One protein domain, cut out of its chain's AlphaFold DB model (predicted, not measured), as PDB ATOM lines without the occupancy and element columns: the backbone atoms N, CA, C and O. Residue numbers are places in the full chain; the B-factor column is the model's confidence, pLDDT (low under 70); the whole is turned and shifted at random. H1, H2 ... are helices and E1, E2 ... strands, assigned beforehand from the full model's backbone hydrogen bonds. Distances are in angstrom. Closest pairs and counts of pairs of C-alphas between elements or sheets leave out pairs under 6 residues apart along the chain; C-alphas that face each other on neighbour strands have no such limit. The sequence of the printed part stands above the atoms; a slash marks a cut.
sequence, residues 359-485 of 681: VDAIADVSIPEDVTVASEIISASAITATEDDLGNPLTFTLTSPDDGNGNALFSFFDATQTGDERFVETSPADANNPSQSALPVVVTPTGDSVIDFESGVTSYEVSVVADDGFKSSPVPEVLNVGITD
ATOM      1  N   VAL A 359     200.143 267.442 341.370       92.50
ATOM      2  CA  VAL A 359     201.408 267.198 342.081       92.50
ATOM      3  C   VAL A 359     201.338 267.818 343.477       92.50
ATOM      4  O   VAL A 359     200.986 268.988 343.633       92.50
ATOM      5  N   ASP A 360     201.660 267.025 344.498       92.75
ATOM      6  CA  ASP A 360     201.718 267.488 345.879       92.75
ATOM      7  C   ASP A 360     202.887 268.461 346.066       92.75
ATOM      8  O   ASP A 360     203.908 268.368 345.391       92.75
ATOM      9  N   ALA A 361     202.764 269.368 347.038       94.81
ATOM     10  CA  ALA A 361     203.795 270.368 347.288       94.81
ATOM     11  C   ALA A 361     205.165 269.727 347.592       94.81
ATOM     12  O   ALA A 361     205.295 268.960 348.555       94.81
ATOM     13  N   ILE A 362     206.196 270.104 346.829       96.19
ATOM     14  CA  ILE A 362     207.564 269.600 347.003       96.19
ATOM     15  C   ILE A 362     208.386 270.651 347.752       96.19
ATOM     16  O   ILE A 362     208.398 271.831 347.415       96.19
ATOM     17  N   ALA A 363     209.086 270.239 348.809       96.50
ATOM     18  CA  ALA A 363     209.898 271.162 349.594       96.50
ATOM     19  C   ALA A 363     211.158 271.610 348.835       96.50
ATOM     20  O   ALA A 363     211.834 270.788 348.215       96.50
ATOM     21  N   ASP A 364     211.522 272.887 348.984       97.56
ATOM     22  CA  ASP A 364     212.836 273.392 348.579       97.56
ATOM     23  C   ASP A 364     213.959 272.573 349.239       97.56
ATOM     24  O   ASP A 364     213.880 272.192 350.416       97.56
ATOM     25  N   VAL A 365     215.041 272.357 348.494       97.38
ATOM     26  CA  VAL A 365     216.214 271.602 348.950       97.38
ATOM     27  C   VAL A 365     217.477 272.450 348.854       97.38
ATOM     28  O   VAL A 365     217.507 273.505 348.223       97.38
ATOM     29  N   SER A 366     218.548 272.024 349.520       96.81
ATOM     30  CA  SER A 366     219.862 272.651 349.376       96.81
ATOM     31  C   SER A 366     220.938 271.588 349.260       96.81
ATOM     32  O   SER A 366     220.937 270.626 350.030       96.81
ATOM     33  N   ILE A 367     221.836 271.775 348.301       96.94
ATOM     34  CA  ILE A 367     222.936 270.864 347.993       96.94
ATOM     35  C   ILE A 367     224.261 271.625 348.033       96.94
ATOM     36  O   ILE A 367     224.276 272.823 347.740       96.94
ATOM     37  N   PRO A 368     225.365 270.963 348.408       94.75
ATOM     38  CA  PRO A 368     226.681 271.558 348.257       94.75
ATOM     39  C   PRO A 368     227.030 271.713 346.775       94.75
ATOM     40  O   PRO A 368     226.483 271.003 345.932       94.75
ATOM     41  N   GLU A 369     227.908 272.652 346.447       91.62
ATOM     42  CA  GLU A 369     228.349 272.836 345.061       91.62
ATOM     43  C   GLU A 369     229.220 271.690 344.538       91.62
ATOM     44  O   GLU A 369     229.124 271.340 343.369       91.62
ATOM     45  N   ASP A 370     229.966 271.013 345.418       90.75
ATOM     46  CA  ASP A 370     230.780 269.832 345.104       90.75
ATOM     47  C   ASP A 370     229.949 268.536 344.972       90.75
ATOM     48  O   ASP A 370     230.449 267.412 345.116       90.75
ATOM     49  N   VAL A 371     228.645 268.684 344.729       95.25
ATOM     50  CA  VAL A 371     227.703 267.580 344.598       95.25
ATOM     51  C   VAL A 371     228.049 266.704 343.399       95.25
ATOM     52  O   VAL A 371     228.111 267.145 342.258       95.25
ATOM     53  N   THR A 372     228.192 265.406 343.654       95.56
ATOM     54  CA  THR A 372     228.597 264.463 342.606       95.56
ATOM     55  C   THR A 372     227.420 263.951 341.776       95.56
ATOM     56  O   THR A 372     226.276 263.885 342.242       95.56
ATOM     57  N   VAL A 373     227.699 263.505 340.550       96.69
ATOM     58  CA  VAL A 373     226.721 262.843 339.670       96.69
ATOM     59  C   VAL A 373     225.953 261.709 340.372       96.69
ATOM     60  O   VAL A 373     226.514 260.918 341.131       96.69
ATOM     61  N   ALA A 374     224.660 261.585 340.061       95.62
ATOM     62  CA  ALA A 374     223.715 260.627 340.640       95.62
ATOM     63  C   ALA A 374     223.455 260.787 342.152       95.62
ATOM     64  O   ALA A 374     222.804 259.926 342.748       95.62
ATOM     65  N   SER A 375     223.910 261.880 342.775       96.81
ATOM     66  CA  SER A 375     223.474 262.236 344.129       96.81
ATOM     67  C   SER A 375     221.979 262.539 344.131       96.81
ATOM     68  O   SER A 375     221.522 263.389 343.369       96.81
ATOM     69  N   GLU A 376     221.222 261.843 344.981       97.25
ATOM     70  CA  GLU A 376     219.794 262.099 345.179       97.25
ATOM     71  C   GLU A 376     219.582 263.439 345.879       97.25
ATOM     72  O   GLU A 376     220.123 263.678 346.960       97.25
ATOM     73  N   ILE A 377     218.779 264.296 345.249       96.38
ATOM     74  CA  ILE A 377     218.417 265.616 345.772       96.38
ATOM     75  C   ILE A 377     216.952 265.678 346.205       96.38
ATOM     76  O   ILE A 377     216.633 266.375 347.164       96.38
ATOM     77  N   ILE A 378     216.072 264.914 345.550       96.81
ATOM     78  CA  ILE A 378     214.664 264.766 345.929       96.81
ATOM     79  C   ILE A 378     214.320 263.283 345.855       96.81
ATOM     80  O   ILE A 378     214.429 262.656 344.800       96.81
ATOM     81  N   SER A 379     213.899 262.717 346.983       95.12
ATOM     82  CA  SER A 379     213.483 261.316 347.049       95.12
ATOM     83  C   SER A 379     212.214 261.064 346.235       95.12
ATOM     84  O   SER A 379     211.313 261.900 346.244       95.12
ATOM     85  N   ALA A 380     212.083 259.867 345.663       93.19
ATOM     86  CA  ALA A 380     210.867 259.401 344.987       93.19
ATOM     87  C   ALA A 380     209.589 259.652 345.811       93.19
ATOM     88  O   ALA A 380     208.614 260.210 345.324       93.19
ATOM     89  N   SER A 381     209.619 259.329 347.108       92.12
ATOM     90  CA  SER A 381     208.472 259.493 348.015       92.12
ATOM     91  C   SER A 381     208.065 260.941 348.297       92.12
ATOM     92  O   SER A 381     207.042 261.152 348.938       92.12
ATOM     93  N   ALA A 382     208.884 261.918 347.907       93.69
ATOM     94  CA  ALA A 382     208.551 263.336 348.023       93.69
ATOM     95  C   ALA A 382     207.871 263.879 346.757       93.69
ATOM     96  O   ALA A 382     207.406 265.011 346.777       93.69
ATOM     97  N   ILE A 383     207.838 263.093 345.676       94.94
ATOM     98  CA  ILE A 383     207.230 263.458 344.399       94.94
ATOM     99  C   ILE A 383     206.034 262.539 344.200       94.94
ATOM    100  O   ILE A 383     206.150 261.448 343.639       94.94
ATOM    101  N   THR A 384     204.902 262.975 344.731       92.44
ATOM    102  CA  THR A 384     203.608 262.306 344.632       92.44
ATOM    103  C   THR A 384     202.616 263.248 343.976       92.44
ATOM    104  O   THR A 384     202.803 264.464 343.975       92.44
ATOM    105  N   ALA A 385     201.568 262.685 343.396       90.69
ATOM    106  CA  ALA A 385     200.429 263.452 342.938       90.69
ATOM    107  C   ALA A 385     199.149 262.806 343.458       90.69
ATOM    108  O   ALA A 385     199.059 261.581 343.578       90.69
ATOM    109  N   THR A 386     198.179 263.651 343.779       84.19
ATOM    110  CA  THR A 386     196.812 263.234 344.055       84.19
ATOM    111  C   THR A 386     196.068 263.150 342.720       84.19
ATOM    112  O   THR A 386     196.103 264.093 341.935       84.19
ATOM    113  N   GLU A 387     195.423 262.019 342.469       77.38
ATOM    114  CA  GLU A 387     194.521 261.760 341.338       77.38
ATOM    115  C   GLU A 387     193.178 261.279 341.911       77.38
ATOM    116  O   GLU A 387     193.081 261.029 343.123       77.38
ATOM    117  N   ASP A 388     192.139 261.211 341.083       65.50
ATOM    118  CA  ASP A 388     190.865 260.619 341.473       65.50
ATOM    119  C   ASP A 388     191.002 259.098 341.726       65.50
ATOM    120  O   ASP A 388     192.027 258.468 341.480       65.50
ATOM    121  N   ASP A 389     189.989 258.468 342.318       65.00
ATOM    122  CA  ASP A 389     190.063 257.043 342.680       65.00
ATOM    123  C   ASP A 389     189.950 256.098 341.448       65.00
ATOM    124  O   ASP A 389     189.681 254.900 341.619       65.00
ATOM    125  N   LEU A 390     190.142 256.586 340.207       71.94
ATOM    126  CA  LEU A 390     190.152 255.751 338.995       71.94
ATOM    127  C   LEU A 390     191.411 254.877 338.915       71.94
ATOM    128  O   LEU A 390     191.382 253.797 338.311       71.94
ATOM    129  N   GLY A 391     192.484 255.270 339.612       68.44
ATOM    130  CA  GLY A 391     193.678 254.452 339.792       68.44
ATOM    131  C   GLY A 391     194.530 254.366 338.532       68.44
ATOM    132  O   GLY A 391     195.184 253.337 338.297       68.44
ATOM    133  N   ASN A 392     194.522 255.422 337.716       80.00
ATOM    134  CA  ASN A 392     195.356 255.496 336.529       80.00
ATOM    135  C   ASN A 392     196.833 255.623 336.942       80.00
ATOM    136  O   ASN A 392     197.172 256.312 337.905       80.00
ATOM    137  N   PRO A 393     197.760 254.922 336.273       87.06
ATOM    138  CA  PRO A 393     199.167 254.993 336.636       87.06
ATOM    139  C   PRO A 393     199.780 256.313 336.147       87.06
ATOM    140  O   PRO A 393     199.729 256.615 334.957       87.06
ATOM    141  N   LEU A 394     200.420 257.064 337.045       91.06
ATOM    142  CA  LEU A 394     200.941 258.397 336.725       91.06
ATOM    143  C   LEU A 394     202.351 258.371 336.125       91.06
ATOM    144  O   LEU A 394     203.257 257.714 336.640       91.06
ATOM    145  N   THR A 395     202.560 259.158 335.075       94.19
ATOM    146  CA  THR A 395     203.880 259.594 334.608       94.19
ATOM    147  C   THR A 395     204.224 260.956 335.202       94.19
ATOM    148  O   THR A 395     203.340 261.762 335.469       94.19
ATOM    149  N   PHE A 396     205.514 261.235 335.396       96.50
ATOM    150  CA  PHE A 396     205.973 262.547 335.863       96.50
ATOM    151  C   PHE A 396     207.023 263.100 334.918       96.50
ATOM    152  O   PHE A 396     207.956 262.382 334.574       96.50
ATOM    153  N   THR A 397     206.923 264.369 334.541       97.69
ATOM    154  CA  THR A 397     207.912 265.051 333.697       97.69
ATOM    155  C   THR A 397     208.603 266.154 334.486       97.69
ATOM    156  O   THR A 397     207.944 266.994 335.099       97.69
ATOM    157  N   LEU A 398     209.936 266.137 334.476       97.88
ATOM    158  CA  LEU A 398     210.790 267.114 335.141       97.88
ATOM    159  C   LEU A 398     211.251 268.167 334.137       97.88
ATOM    160  O   LEU A 398     211.916 267.845 333.159       97.88
ATOM    161  N   THR A 399     210.991 269.438 334.423       97.31
ATOM    162  CA  THR A 399     211.660 270.549 333.742       97.31
ATOM    163  C   THR A 399     212.836 271.008 334.589       97.31
ATOM    164  O   THR A 399     212.666 271.459 335.723       97.31
ATOM    165  N   SER A 400     214.035 270.880 334.030       96.94
ATOM    166  CA  SER A 400     215.301 271.190 334.688       96.94
ATOM    167  C   SER A 400     216.036 272.305 333.938       96.94
ATOM    168  O   SER A 400     215.935 272.363 332.709       96.94
ATOM    169  N   PRO A 401     216.791 273.182 334.623       96.50
ATOM    170  CA  PRO A 401     217.720 274.090 333.960       96.50
ATOM    171  C   PRO A 401     218.793 273.308 333.196       96.50
ATOM    172  O   PRO A 401     219.082 272.149 333.505       96.50
ATOM    173  N   ASP A 402     219.413 273.967 332.219       95.44
ATOM    174  CA  ASP A 402     220.456 273.389 331.377       95.44
ATOM    175  C   ASP A 402     221.739 274.237 331.342       95.44
ATOM    176  O   ASP A 402     221.793 275.372 331.815       95.44
ATOM    177  N   ASP A 403     222.796 273.663 330.772       93.50
ATOM    178  CA  ASP A 403     224.106 274.292 330.558       93.50
ATOM    179  C   ASP A 403     224.142 275.347 329.428       93.50
ATOM    180  O   ASP A 403     225.216 275.758 328.981       93.50
ATOM    181  N   GLY A 404     222.990 275.756 328.895       91.56
ATOM    182  CA  GLY A 404     222.861 276.603 327.710       91.56
ATOM    183  C   GLY A 404     223.034 275.863 326.377       91.56
ATOM    184  O   GLY A 404     222.830 276.468 325.320       91.56
ATOM    185  N   ASN A 405     223.379 274.571 326.395       93.19
ATOM    186  CA  ASN A 405     223.418 273.693 325.220       93.19
ATOM    187  C   ASN A 405     222.267 272.672 325.212       93.19
ATOM    188  O   ASN A 405     222.224 271.822 324.319       93.19
ATOM    189  N   GLY A 406     221.342 272.762 326.173       92.31
ATOM    190  CA  GLY A 406     220.211 271.848 326.328       92.31
ATOM    191  C   GLY A 406     220.520 270.587 327.137       92.31
ATOM    192  O   GLY A 406     219.710 269.664 327.124       92.31
ATOM    193  N   ASN A 407     221.669 270.505 327.823       94.62
ATOM    194  CA  ASN A 407     221.947 269.392 328.730       94.62
ATOM    195  C   ASN A 407     221.450 269.737 330.141       94.62
ATOM    196  O   ASN A 407     221.993 270.634 330.783       94.62
ATOM    197  N   ALA A 408     220.447 269.006 330.628       97.06
ATOM    198  CA  ALA A 408     219.837 269.236 331.937       97.06
ATOM    199  C   ALA A 408     220.825 269.050 333.103       97.06
ATOM    200  O   ALA A 408     221.642 268.127 333.079       97.06
ATOM    201  N   LEU A 409     220.712 269.877 334.148       97.62
ATOM    202  CA  LEU A 409     221.531 269.793 335.371       97.62
ATOM    203  C   LEU A 409     220.993 268.764 336.381       97.62
ATOM    204  O   LEU A 409     221.756 268.147 337.126       97.62
ATOM    205  N   PHE A 410     219.679 268.545 336.362       98.19
ATOM    206  CA  PHE A 410     218.961 267.572 337.193       98.19
ATOM    207  C   PHE A 410     218.062 266.694 336.330       98.19
ATOM    208  O   PHE A 410     217.504 267.178 335.346       98.19
ATOM    209  N   SER A 411     217.888 265.430 336.702       98.06
ATOM    210  CA  SER A 411     216.972 264.513 336.018       98.06
ATOM    211  C   SER A 411     216.350 263.532 337.002       98.06
ATOM    212  O   SER A 411     216.891 263.307 338.087       98.06
ATOM    213  N   PHE A 412     215.278 262.861 336.589       98.12
ATOM    214  CA  PHE A 412     214.899 261.615 337.242       98.12
ATOM    215  C   PHE A 412     215.978 260.549 337.021       98.12
ATOM    216  O   PHE A 412     216.680 260.560 336.001       98.12
ATOM    217  N   PHE A 413     216.116 259.634 337.980       97.38
ATOM    218  CA  PHE A 413     217.105 258.563 337.937       97.38
ATOM    219  C   PHE A 413     216.464 257.179 337.878       97.38
ATOM    220  O   PHE A 413     215.961 256.661 338.877       97.38
ATOM    221  N   ASP A 414     216.542 256.541 336.712       95.31
ATOM    222  CA  ASP A 414     216.118 255.159 336.518       95.31
ATOM    223  C   ASP A 414     217.285 254.202 336.798       95.31
ATOM    224  O   ASP A 414     218.142 253.931 335.952       95.31
ATOM    225  N   ALA A 415     217.304 253.645 338.010       92.62
ATOM    226  CA  ALA A 415     218.313 252.677 338.432       92.62
ATOM    227  C   ALA A 415     218.255 251.336 337.667       92.62
ATOM    228  O   ALA A 415     219.160 250.510 337.826       92.62
ATOM    229  N   THR A 416     217.212 251.091 336.866       91.69
ATOM    230  CA  THR A 416     217.077 249.877 336.047       91.69
ATOM    231  C   THR A 416     217.832 249.966 334.717       91.69
ATOM    232  O   THR A 416     218.175 248.925 334.147       91.69
ATOM    233  N   GLN A 417     218.150 251.180 334.254       93.75
ATOM    234  CA  GLN A 417     218.946 251.418 333.048       93.75
ATOM    235  C   GLN A 417     220.453 251.391 333.346       93.75
ATOM    236  O   GLN A 417     220.908 251.267 334.486       93.75
ATOM    237  N   THR A 418     221.273 251.527 332.300       91.88
ATOM    238  CA  THR A 418     222.738 251.584 332.426       91.88
ATOM    239  C   THR A 418     223.322 252.774 331.676       91.88
ATOM    240  O   THR A 418     222.772 253.212 330.676       91.88
ATOM    241  N   GLY A 419     224.468 253.281 332.138       91.75
ATOM    242  CA  GLY A 419     225.121 254.427 331.497       91.75
ATOM    243  C   GLY A 419     224.299 255.708 331.631       91.75
ATOM    244  O   GLY A 419     223.741 255.962 332.703       91.75
ATOM    245  N   ASP A 420     224.254 256.491 330.555       90.06
ATOM    246  CA  ASP A 420     223.571 257.790 330.513       90.06
ATOM    247  C   ASP A 420     222.047 257.646 330.364       90.06
ATOM    248  O   ASP A 420     221.310 258.549 330.732       90.06
ATOM    249  N   GLU A 421     221.555 256.478 329.933       93.12
ATOM    250  CA  GLU A 421     220.115 256.174 329.834       93.12
ATOM    251  C   GLU A 421     219.415 256.141 331.206       93.12
ATOM    252  O   GLU A 421     218.193 256.087 331.276       93.12
ATOM    253  N   ARG A 422     220.181 256.183 332.305       95.62
ATOM    254  CA  ARG A 422     219.650 256.308 333.671       95.62
ATOM    255  C   ARG A 422     219.086 257.695 333.968       95.62
ATOM    256  O   ARG A 422     218.314 257.820 334.909       95.62
ATOM    257  N   PHE A 423     219.488 258.722 333.221       96.69
ATOM    258  CA  PHE A 423     219.046 260.098 333.426       96.69
ATOM    259  C   PHE A 423     217.887 260.387 332.476       96.69
ATOM    260  O   PHE A 423     218.088 260.535 331.270       96.69
ATOM    261  N   VAL A 424     216.668 260.416 333.013       96.19
ATOM    262  CA  VAL A 424     215.441 260.554 332.220       96.19
ATOM    263  C   VAL A 424     214.696 261.833 332.590       96.19
ATOM    264  O   VAL A 424     214.687 262.257 333.744       96.19
ATOM    265  N   GLU A 425     214.079 262.463 331.595       95.25
ATOM    266  CA  GLU A 425     213.218 263.638 331.786       95.25
ATOM    267  C   GLU A 425     211.843 263.236 332.332       95.25
ATOM    268  O   GLU A 425     211.249 263.952 333.136       95.25
ATOM    269  N   THR A 426     211.372 262.047 331.947       96.00
ATOM    270  CA  THR A 426     210.070 261.515 332.346       96.00
ATOM    271  C   THR A 426     210.246 260.255 333.186       96.00
ATOM    272  O   THR A 426     210.827 259.267 332.733       96.00
ATOM    273  N   SER A 427     209.715 260.276 334.406       94.50
ATOM    274  CA  SER A 427     209.493 259.084 335.215       94.50
ATOM    275  C   SER A 427     208.330 258.287 334.615       94.50
ATOM    276  O   SER A 427     207.232 258.836 334.482       94.50
ATOM    277  N   PRO A 428     208.537 257.013 334.244       90.81
ATOM    278  CA  PRO A 428     207.501 256.208 333.617       90.81
ATOM    279  C   PRO A 428     206.390 255.845 334.605       90.81
ATOM    280  O   PRO A 428     206.611 255.791 335.815       90.81
ATOM    281  N   ALA A 429     205.219 255.525 334.054       85.94
ATOM    282  CA  ALA A 429     204.076 255.062 334.823       85.94
ATOM    283  C   ALA A 429     204.366 253.705 335.478       85.94
ATOM    284  O   ALA A 429     204.811 252.769 334.804       85.94
ATOM    285  N   ASP A 430     204.074 253.577 336.773       80.19
ATOM    286  CA  ASP A 430     204.176 252.310 337.501       80.19
ATOM    287  C   ASP A 430     202.825 251.917 338.098       80.19
ATOM    288  O   ASP A 430     202.471 252.288 339.213       80.19
ATOM    289  N   ALA A 431     202.095 251.072 337.369       72.75
ATOM    290  CA  ALA A 431     200.810 250.527 337.804       72.75
ATOM    291  C   ALA A 431     200.885 249.660 339.077       72.75
ATOM    292  O   ALA A 431     199.854 249.274 339.621       72.75
ATOM    293  N   ASN A 432     202.087 249.307 339.551       76.50
ATOM    294  CA  ASN A 432     202.273 248.582 340.808       76.50
ATOM    295  C   ASN A 432     202.702 249.498 341.957       76.50
ATOM    296  O   ASN A 432     202.940 248.988 343.055       76.50
ATOM    297  N   ASN A 433     202.826 250.806 341.719       72.75
ATOM    298  CA  ASN A 433     203.195 251.779 342.728       72.75
ATOM    299  C   ASN A 433     201.933 252.356 343.394       72.75
ATOM    300  O   ASN A 433     201.359 253.320 342.893       72.75
ATOM    301  N   PRO A 434     201.514 251.843 344.567       65.12
ATOM    302  CA  PRO A 434     200.315 252.335 345.243       65.12
ATOM    303  C   PRO A 434     200.471 253.762 345.782       65.12
ATOM    304  O   PRO A 434     199.502 254.324 346.274       65.12
ATOM    305  N   SER A 435     201.689 254.314 345.775       66.44
ATOM    306  CA  SER A 435     201.950 255.686 346.213       66.44
ATOM    307  C   SER A 435     201.913 256.705 345.077       66.44
ATOM    308  O   SER A 435     202.093 257.879 345.373       66.44
ATOM    309  N   GLN A 436     201.721 256.263 343.821       82.94
ATOM    310  CA  GLN A 436     201.728 257.130 342.635       82.94
ATOM    311  C   GLN A 436     202.931 258.092 342.642       82.94
ATOM    312  O   GLN A 436     202.792 259.291 342.426       82.94
ATOM    313  N   SER A 437     204.116 257.578 342.991       89.00
ATOM    314  CA  SER A 437     205.335 258.382 343.133       89.00
ATOM    315  C   SER A 437     206.254 258.274 341.921       89.00
ATOM    316  O   SER A 437     206.334 257.224 341.276       89.00
ATOM    317  N   ALA A 438     206.985 259.354 341.648       93.56
ATOM    318  CA  ALA A 438     207.998 259.403 340.601       93.56
ATOM    319  C   ALA A 438     209.296 258.668 340.996       93.56
ATOM    320  O   ALA A 438     209.510 258.280 342.143       93.56
ATOM    321  N   LEU A 439     210.218 258.532 340.041       95.62
ATOM    322  CA  LEU A 439     211.631 258.247 340.302       95.62
ATOM    323  C   LEU A 439     212.291 259.387 341.114       95.62
ATOM    324  O   LEU A 439     211.816 260.523 341.078       95.62
ATOM    325  N   PRO A 440     213.396 259.132 341.843       96.69
ATOM    326  CA  PRO A 440     214.112 260.197 342.544       96.69
ATOM    327  C   PRO A 440     214.775 261.161 341.555       96.69
ATOM    328  O   PRO A 440     215.238 260.744 340.488       96.69
ATOM    329  N   VAL A 441     214.870 262.438 341.930       98.12
ATOM    330  CA  VAL A 441     215.626 263.446 341.173       98.12
ATOM    331  C   VAL A 441     217.064 263.469 341.672       98.12
ATOM    332  O   VAL A 441     217.320 263.514 342.879       98.12
ATOM    333  N   VAL A 442     218.007 263.453 340.733       98.19
ATOM    334  CA  VAL A 442     219.448 263.432 340.994       98.19
ATOM    335  C   VAL A 442     220.185 264.499 340.190       98.19
ATOM    336  O   VAL A 442     219.667 265.029 339.206       98.19
ATOM    337  N   VAL A 443     221.437 264.748 340.568       98.12
ATOM    338  CA  VAL A 443     222.388 265.539 339.772       98.12
ATOM    339  C   VAL A 443     222.865 264.744 338.551       98.12
ATOM    340  O   VAL A 443     223.251 263.576 338.666       98.12
ATOM    341  N   THR A 444     222.844 265.360 337.369       97.69
ATOM    342  CA  THR A 444     223.333 264.750 336.119       97.69
ATOM    343  C   THR A 444     224.856 264.912 335.979       97.69
ATOM    344  O   THR A 444     225.460 265.691 336.715       97.69
ATOM    345  N   PRO A 445     225.520 264.235 335.016       96.25
ATOM    346  CA  PRO A 445     226.930 264.504 334.717       96.25
ATOM    347  C   PRO A 445     227.198 265.967 334.331       96.25
ATOM    348  O   PRO A 445     228.281 266.485 334.575       96.25
ATOM    349  N   THR A 446     226.214 266.633 333.722       96.19
ATOM    350  CA  THR A 446     226.297 268.061 333.403       96.19
ATOM    351  C   THR A 446     226.204 268.897 334.669       96.19
ATOM    352  O   THR A 446     227.038 269.779 334.857       96.19
ATOM    353  N   GLY A 447     225.241 268.592 335.548       96.25
ATOM    354  CA  GLY A 447     225.082 269.246 336.848       96.25
ATOM    355  C   GLY A 447     226.373 269.225 337.663       96.25
ATOM    356  O   GLY A 447     226.850 270.283 338.045       96.25
ATOM    357  N   ASP A 448     226.998 268.054 337.793       95.50
ATOM    358  CA  ASP A 448     228.296 267.834 338.465       95.50
ATOM    359  C   ASP A 448     229.436 268.723 337.920       95.50
ATOM    360  O   ASP A 448     230.387 269.035 338.623       95.50
ATOM    361  N   SER A 449     229.358 269.155 336.657       93.00
ATOM    362  CA  SER A 449     230.394 269.984 336.019       93.00
ATOM    363  C   SER A 449     230.078 271.482 335.948       93.00
ATOM    364  O   SER A 449     230.949 272.266 335.569       93.00
ATOM    365  N   VAL A 450     228.830 271.867 336.224       93.69
ATOM    366  CA  VAL A 450     228.308 273.232 336.019       93.69
ATOM    367  C   VAL A 450     227.879 273.880 337.330       93.69
ATOM    368  O   VAL A 450     227.949 275.102 337.449       93.69
ATOM    369  N   ILE A 451     227.392 273.090 338.287       94.25
ATOM    370  CA  ILE A 451     226.996 273.588 339.600       94.25
ATOM    371  C   ILE A 451     228.267 274.013 340.334       94.25
ATOM    372  O   ILE A 451     229.113 273.193 340.655       94.25
ATOM    373  N   ASP A 452     228.383 275.319 340.529       89.19
ATOM    374  CA  ASP A 452     229.535 276.004 341.108       89.19
ATOM    375  C   ASP A 452     228.994 277.319 341.693       89.19
ATOM    376  O   ASP A 452     228.347 278.103 340.985       89.19
ATOM    377  N   PHE A 453     229.158 277.533 342.992       90.38
ATOM    378  CA  PHE A 453     228.674 278.693 343.730       90.38
ATOM    379  C   PHE A 453     229.402 279.964 343.270       90.38
ATOM    380  O   PHE A 453     228.773 281.019 343.087       90.38
ATOM    381  N   GLU A 454     230.692 279.860 342.952       86.25
ATOM    382  CA  GLU A 454     231.553 280.941 342.469       86.25
ATOM    383  C   GLU A 454     231.165 281.415 341.064       86.25
ATOM    384  O   GLU A 454     231.513 282.535 340.664       86.25
ATOM    385  N   SER A 455     230.374 280.625 340.329       86.38
ATOM    386  CA  SER A 455     229.750 281.048 339.067       86.38
ATOM    387  C   SER A 455     228.769 282.220 339.251       86.38
ATOM    388  O   SER A 455     228.453 282.940 338.296       86.38
ATOM    389  N   GLY A 456     228.299 282.438 340.485       86.69
ATOM    390  CA  GLY A 456     227.316 283.450 340.863       86.69
ATOM    391  C   GLY A 456     225.867 282.954 340.859       86.69
ATOM    392  O   GLY A 456     224.969 283.736 341.188       86.69
ATOM    393  N   VAL A 457     225.620 281.688 340.507       91.50
ATOM    394  CA  VAL A 457     224.297 281.056 340.600       91.50
ATOM    395  C   VAL A 457     224.173 280.323 341.932       91.50
ATOM    396  O   VAL A 457     224.769 279.276 342.140       91.50
ATOM    397  N   THR A 458     223.356 280.858 342.839       94.00
ATOM    398  CA  THR A 458     223.185 280.290 344.191       94.00
ATOM    399  C   THR A 458     221.911 279.458 344.347       94.00
ATOM    400  O   THR A 458     221.627 278.964 345.437       94.00
ATOM    401  N   SER A 459     221.080 279.369 343.307       96.50
ATOM    402  CA  SER A 459     219.862 278.559 343.313       96.50
ATOM    403  C   SER A 459     219.359 278.297 341.897       96.50
ATOM    404  O   SER A 459     219.480 279.158 341.024       96.50
ATOM    405  N   TYR A 460     218.768 277.121 341.710       97.19
ATOM    406  CA  TYR A 460     218.123 276.673 340.485       97.19
ATOM    407  C   TYR A 460     216.643 276.383 340.733       97.19
ATOM    408  O   TYR A 460     216.297 275.761 341.734       97.19
ATOM    409  N   GLU A 461     215.786 276.801 339.809       97.56
ATOM    410  CA  GLU A 461     214.360 276.464 339.818       97.56
ATOM    411  C   GLU A 461     214.140 275.174 339.021       97.56
ATOM    412  O   GLU A 461     214.675 275.028 337.922       97.56
ATOM    413  N   VAL A 462     213.373 274.238 339.577       97.31
ATOM    414  CA  VAL A 462     213.016 272.959 338.952       97.31
ATOM    415  C   VAL A 462     211.509 272.782 339.072       97.31
ATOM    416  O   VAL A 462     210.930 273.168 340.087       97.31
ATOM    417  N   SER A 463     210.865 272.193 338.063       97.19
ATOM    418  CA  SER A 463     209.425 271.947 338.124       97.19
ATOM    419  C   SER A 463     209.014 270.545 337.698       97.19
ATOM    420  O   SER A 463     209.656 269.938 336.841       97.19
ATOM    421  N   VAL A 464     207.917 270.050 338.267       97.69
ATOM    422  CA  VAL A 464     207.361 268.719 338.005       97.69
ATOM    423  C   VAL A 464     205.905 268.832 337.558       97.69
ATOM    424  O   VAL A 464     205.127 269.599 338.123       97.69
ATOM    425  N   VAL A 465     205.537 268.046 336.550       95.88
ATOM    426  CA  VAL A 465     204.158 267.850 336.077       95.88
ATOM    427  C   VAL A 465     203.835 266.362 336.159       95.88
ATOM    428  O   VAL A 465     204.688 265.554 335.792       95.88
ATOM    429  N   ALA A 466     202.638 265.999 336.620       93.94
ATOM    430  CA  ALA A 466     202.121 264.635 336.537       93.94
ATOM    431  C   ALA A 466     201.162 264.491 335.347       93.94
ATOM    432  O   ALA A 466     200.561 265.472 334.913       93.94
ATOM    433  N   ASP A 467     201.023 263.281 334.818       91.56
ATOM    434  CA  ASP A 467     200.105 262.953 333.726       91.56
ATOM    435  C   ASP A 467     199.614 261.509 333.874       91.56
ATOM    436  O   ASP A 467     200.422 260.603 334.091       91.56
ATOM    437  N   ASP A 468     198.304 261.297 333.788       87.62
ATOM    438  CA  ASP A 468     197.639 259.999 333.992       87.62
ATOM    439  C   ASP A 468     197.433 259.195 332.687       87.62
ATOM    440  O   ASP A 468     196.865 258.099 332.688       87.62
ATOM    441  N   GLY A 469     197.931 259.711 331.559       86.25
ATOM    442  CA  GLY A 469     197.736 259.187 330.210       86.25
ATOM    443  C   GLY A 469     196.575 259.826 329.441       86.25
ATOM    444  O   GLY A 469     196.473 259.611 328.226       86.25
ATOM    445  N   PHE A 470     195.734 260.612 330.111       83.81
ATOM    446  CA  PHE A 470     194.608 261.349 329.545       83.81
ATOM    447  C   PHE A 470     194.722 262.856 329.782       83.81
ATOM    448  O   PHE A 470     194.527 263.620 328.837       83.81
ATOM    449  N   LYS A 471     195.082 263.269 331.000       84.94
ATOM    450  CA  LYS A 471     195.259 264.656 331.425       84.94
ATOM    451  C   LYS A 471     196.603 264.860 332.119       84.94
ATOM    452  O   LYS A 471     197.106 263.997 332.839       84.94
ATOM    453  N   SER A 472     197.156 266.059 331.949       88.44
ATOM    454  CA  SER A 472     198.356 266.515 332.657       88.44
ATOM    455  C   SER A 472     198.002 267.548 333.727       88.44
ATOM    456  O   SER A 472     197.036 268.296 333.572       88.44
ATOM    457  N   SER A 473     198.827 267.665 334.771       89.06
ATOM    458  CA  SER A 473     198.654 268.691 335.803       89.06
ATOM    459  C   SER A 473     198.555 270.088 335.177       89.06
ATOM    460  O   SER A 473     199.473 270.500 334.458       89.06
ATOM    461  N   PRO A 474     197.496 270.863 335.473       83.25
ATOM    462  CA  PRO A 474     197.270 272.158 334.830       83.25
ATOM    463  C   PRO A 474     198.288 273.219 335.268       83.25
ATOM    464  O   PRO A 474     198.515 274.206 334.565       83.25
ATOM    465  N   VAL A 475     198.909 273.029 336.438       87.62
ATOM    466  CA  VAL A 475     199.963 273.889 336.978       87.62
ATOM    467  C   VAL A 475     201.143 273.008 337.396       87.62
ATOM    468  O   VAL A 475     200.930 272.061 338.152       87.62
ATOM    469  N   PRO A 476     202.373 273.297 336.931       92.62
ATOM    470  CA  PRO A 476     203.558 272.580 337.383       92.62
ATOM    471  C   PRO A 476     203.877 272.932 338.837       92.62
ATOM    472  O   PRO A 476     203.802 274.101 339.227       92.62
ATOM    473  N   GLU A 477     204.298 271.941 339.618       96.50
ATOM    474  CA  GLU A 477     204.837 272.176 340.955       96.50
ATOM    475  C   GLU A 477     206.286 272.643 340.834       96.50
ATOM    476  O   GLU A 477     207.101 271.979 340.194       96.50
ATOM    477  N   VAL A 478     206.598 273.800 341.419       96.81
ATOM    478  CA  VAL A 478     207.895 274.478 341.284       96.81
ATOM    479  C   VAL A 478     208.614 274.500 342.627       96.81
ATOM    480  O   VAL A 478     208.046 274.939 343.624       96.81
ATOM    481  N   LEU A 479     209.886 274.110 342.632       96.50
ATOM    482  CA  LEU A 479     210.747 274.116 343.814       96.50
ATOM    483  C   LEU A 479     212.125 274.714 343.506       96.50
ATOM    484  O   LEU A 479     212.582 274.735 342.361       96.50
ATOM    485  N   ASN A 480     212.816 275.161 344.549       97.81
ATOM    486  CA  ASN A 480     214.173 275.678 344.453       97.81
ATOM    487  C   ASN A 480     215.190 274.671 344.989       97.81
ATOM    488  O   ASN A 480     215.074 274.150 346.101       97.81
ATOM    489  N   VAL A 481     216.249 274.470 344.214       97.88
ATOM    490  CA  VAL A 481     217.471 273.786 344.625       97.88
ATOM    491  C   VAL A 481     218.496 274.864 344.963       97.88
ATOM    492  O   VAL A 481     219.059 275.506 344.078       97.88
ATOM    493  N   GLY A 482     218.688 275.139 346.251       97.38
ATOM    494  CA  GLY A 482     219.714 276.061 346.738       97.38
ATOM    495  C   GLY A 482     221.110 275.442 346.663       97.38
ATOM    496  O   GLY A 482     221.269 274.256 346.941       97.38
ATOM    497  N   ILE A 483     222.117 276.246 346.328       96.19
ATOM    498  CA  ILE A 483     223.524 275.828 346.324       96.19
ATOM    499  C   ILE A 483     224.214 276.398 347.561       96.19
ATOM    500  O   ILE A 483     224.076 277.589 347.862       96.19
ATOM    501  N   THR A 484     224.934 275.552 348.295       93.38
ATOM    502  CA  THR A 484     225.764 275.972 349.425       93.38
ATOM    503  C   THR A 484     227.238 275.901 349.062       93.38
ATOM    504  O   THR A 484     227.718 274.829 348.704       93.38
ATOM    505  N   ASP A 485     227.905 277.034 349.251       91.00
ATOM    506  CA  ASP A 485     229.355 277.222 349.174       91.00
ATOM    507  C   ASP A 485     230.100 276.194 350.057       91.00
ATOM    508  O   ASP A 485     229.768 276.003 351.242       91.00
TER     509      ASP A 485
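This is residues 359 to 485 of the 681 residues of an uncharacterized protein of Euhalothece sp. KZN 001 (UniProt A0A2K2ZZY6). With little regular structure, this is an elongated body: a curled sheet, E1, E7, E6, E3, mixed, with a small antiparallel sheet, E2, E5, E4, across its open side. Under half of the 127 printed residues are in named elements, mixed in class: E1 E2 E3 E4 H1 E5 H2 E6 E7. It is compact, radius of gyration of the C-alphas 14.6 A, spanning 49 by 30 by 24 A.

Within hydrogen-bond range, N 462 of E6, residues 459 to 467, is 2.9 A from O 479 of E7, residues 477 to 484, its hairpin partner. E3, residues 395 to 399, is antiparallel to E6, N 397 to O 465 2.8 A. E1, residues 365 to 368, is parallel to E7, N 367 to O 482 2.9 A. E5, residues 441 to 443, is antiparallel to E2, residues 376 to 378, N 441 to O 378 2.9 A, and to E4, residues 410 to 413, N 442 to O 411 2.9 A. H2, residues 445 to 450, with 1 of 2 O i to N i+4 pairs within range, only grazes this sheet.

E6 begins at C-alpha 459 (219.862, 278.559, 343.313) and measures 26.9 A; E7 ends at C-alpha 484 (225.764, 275.972, 349.425). H1 is residues 419 to 422, too short for such a pair.

The printed part has no cut; links E2 to E3 and H1 to E5 are long. Residues 388 to 389, 391 and 434 to 435 have pLDDT under 70.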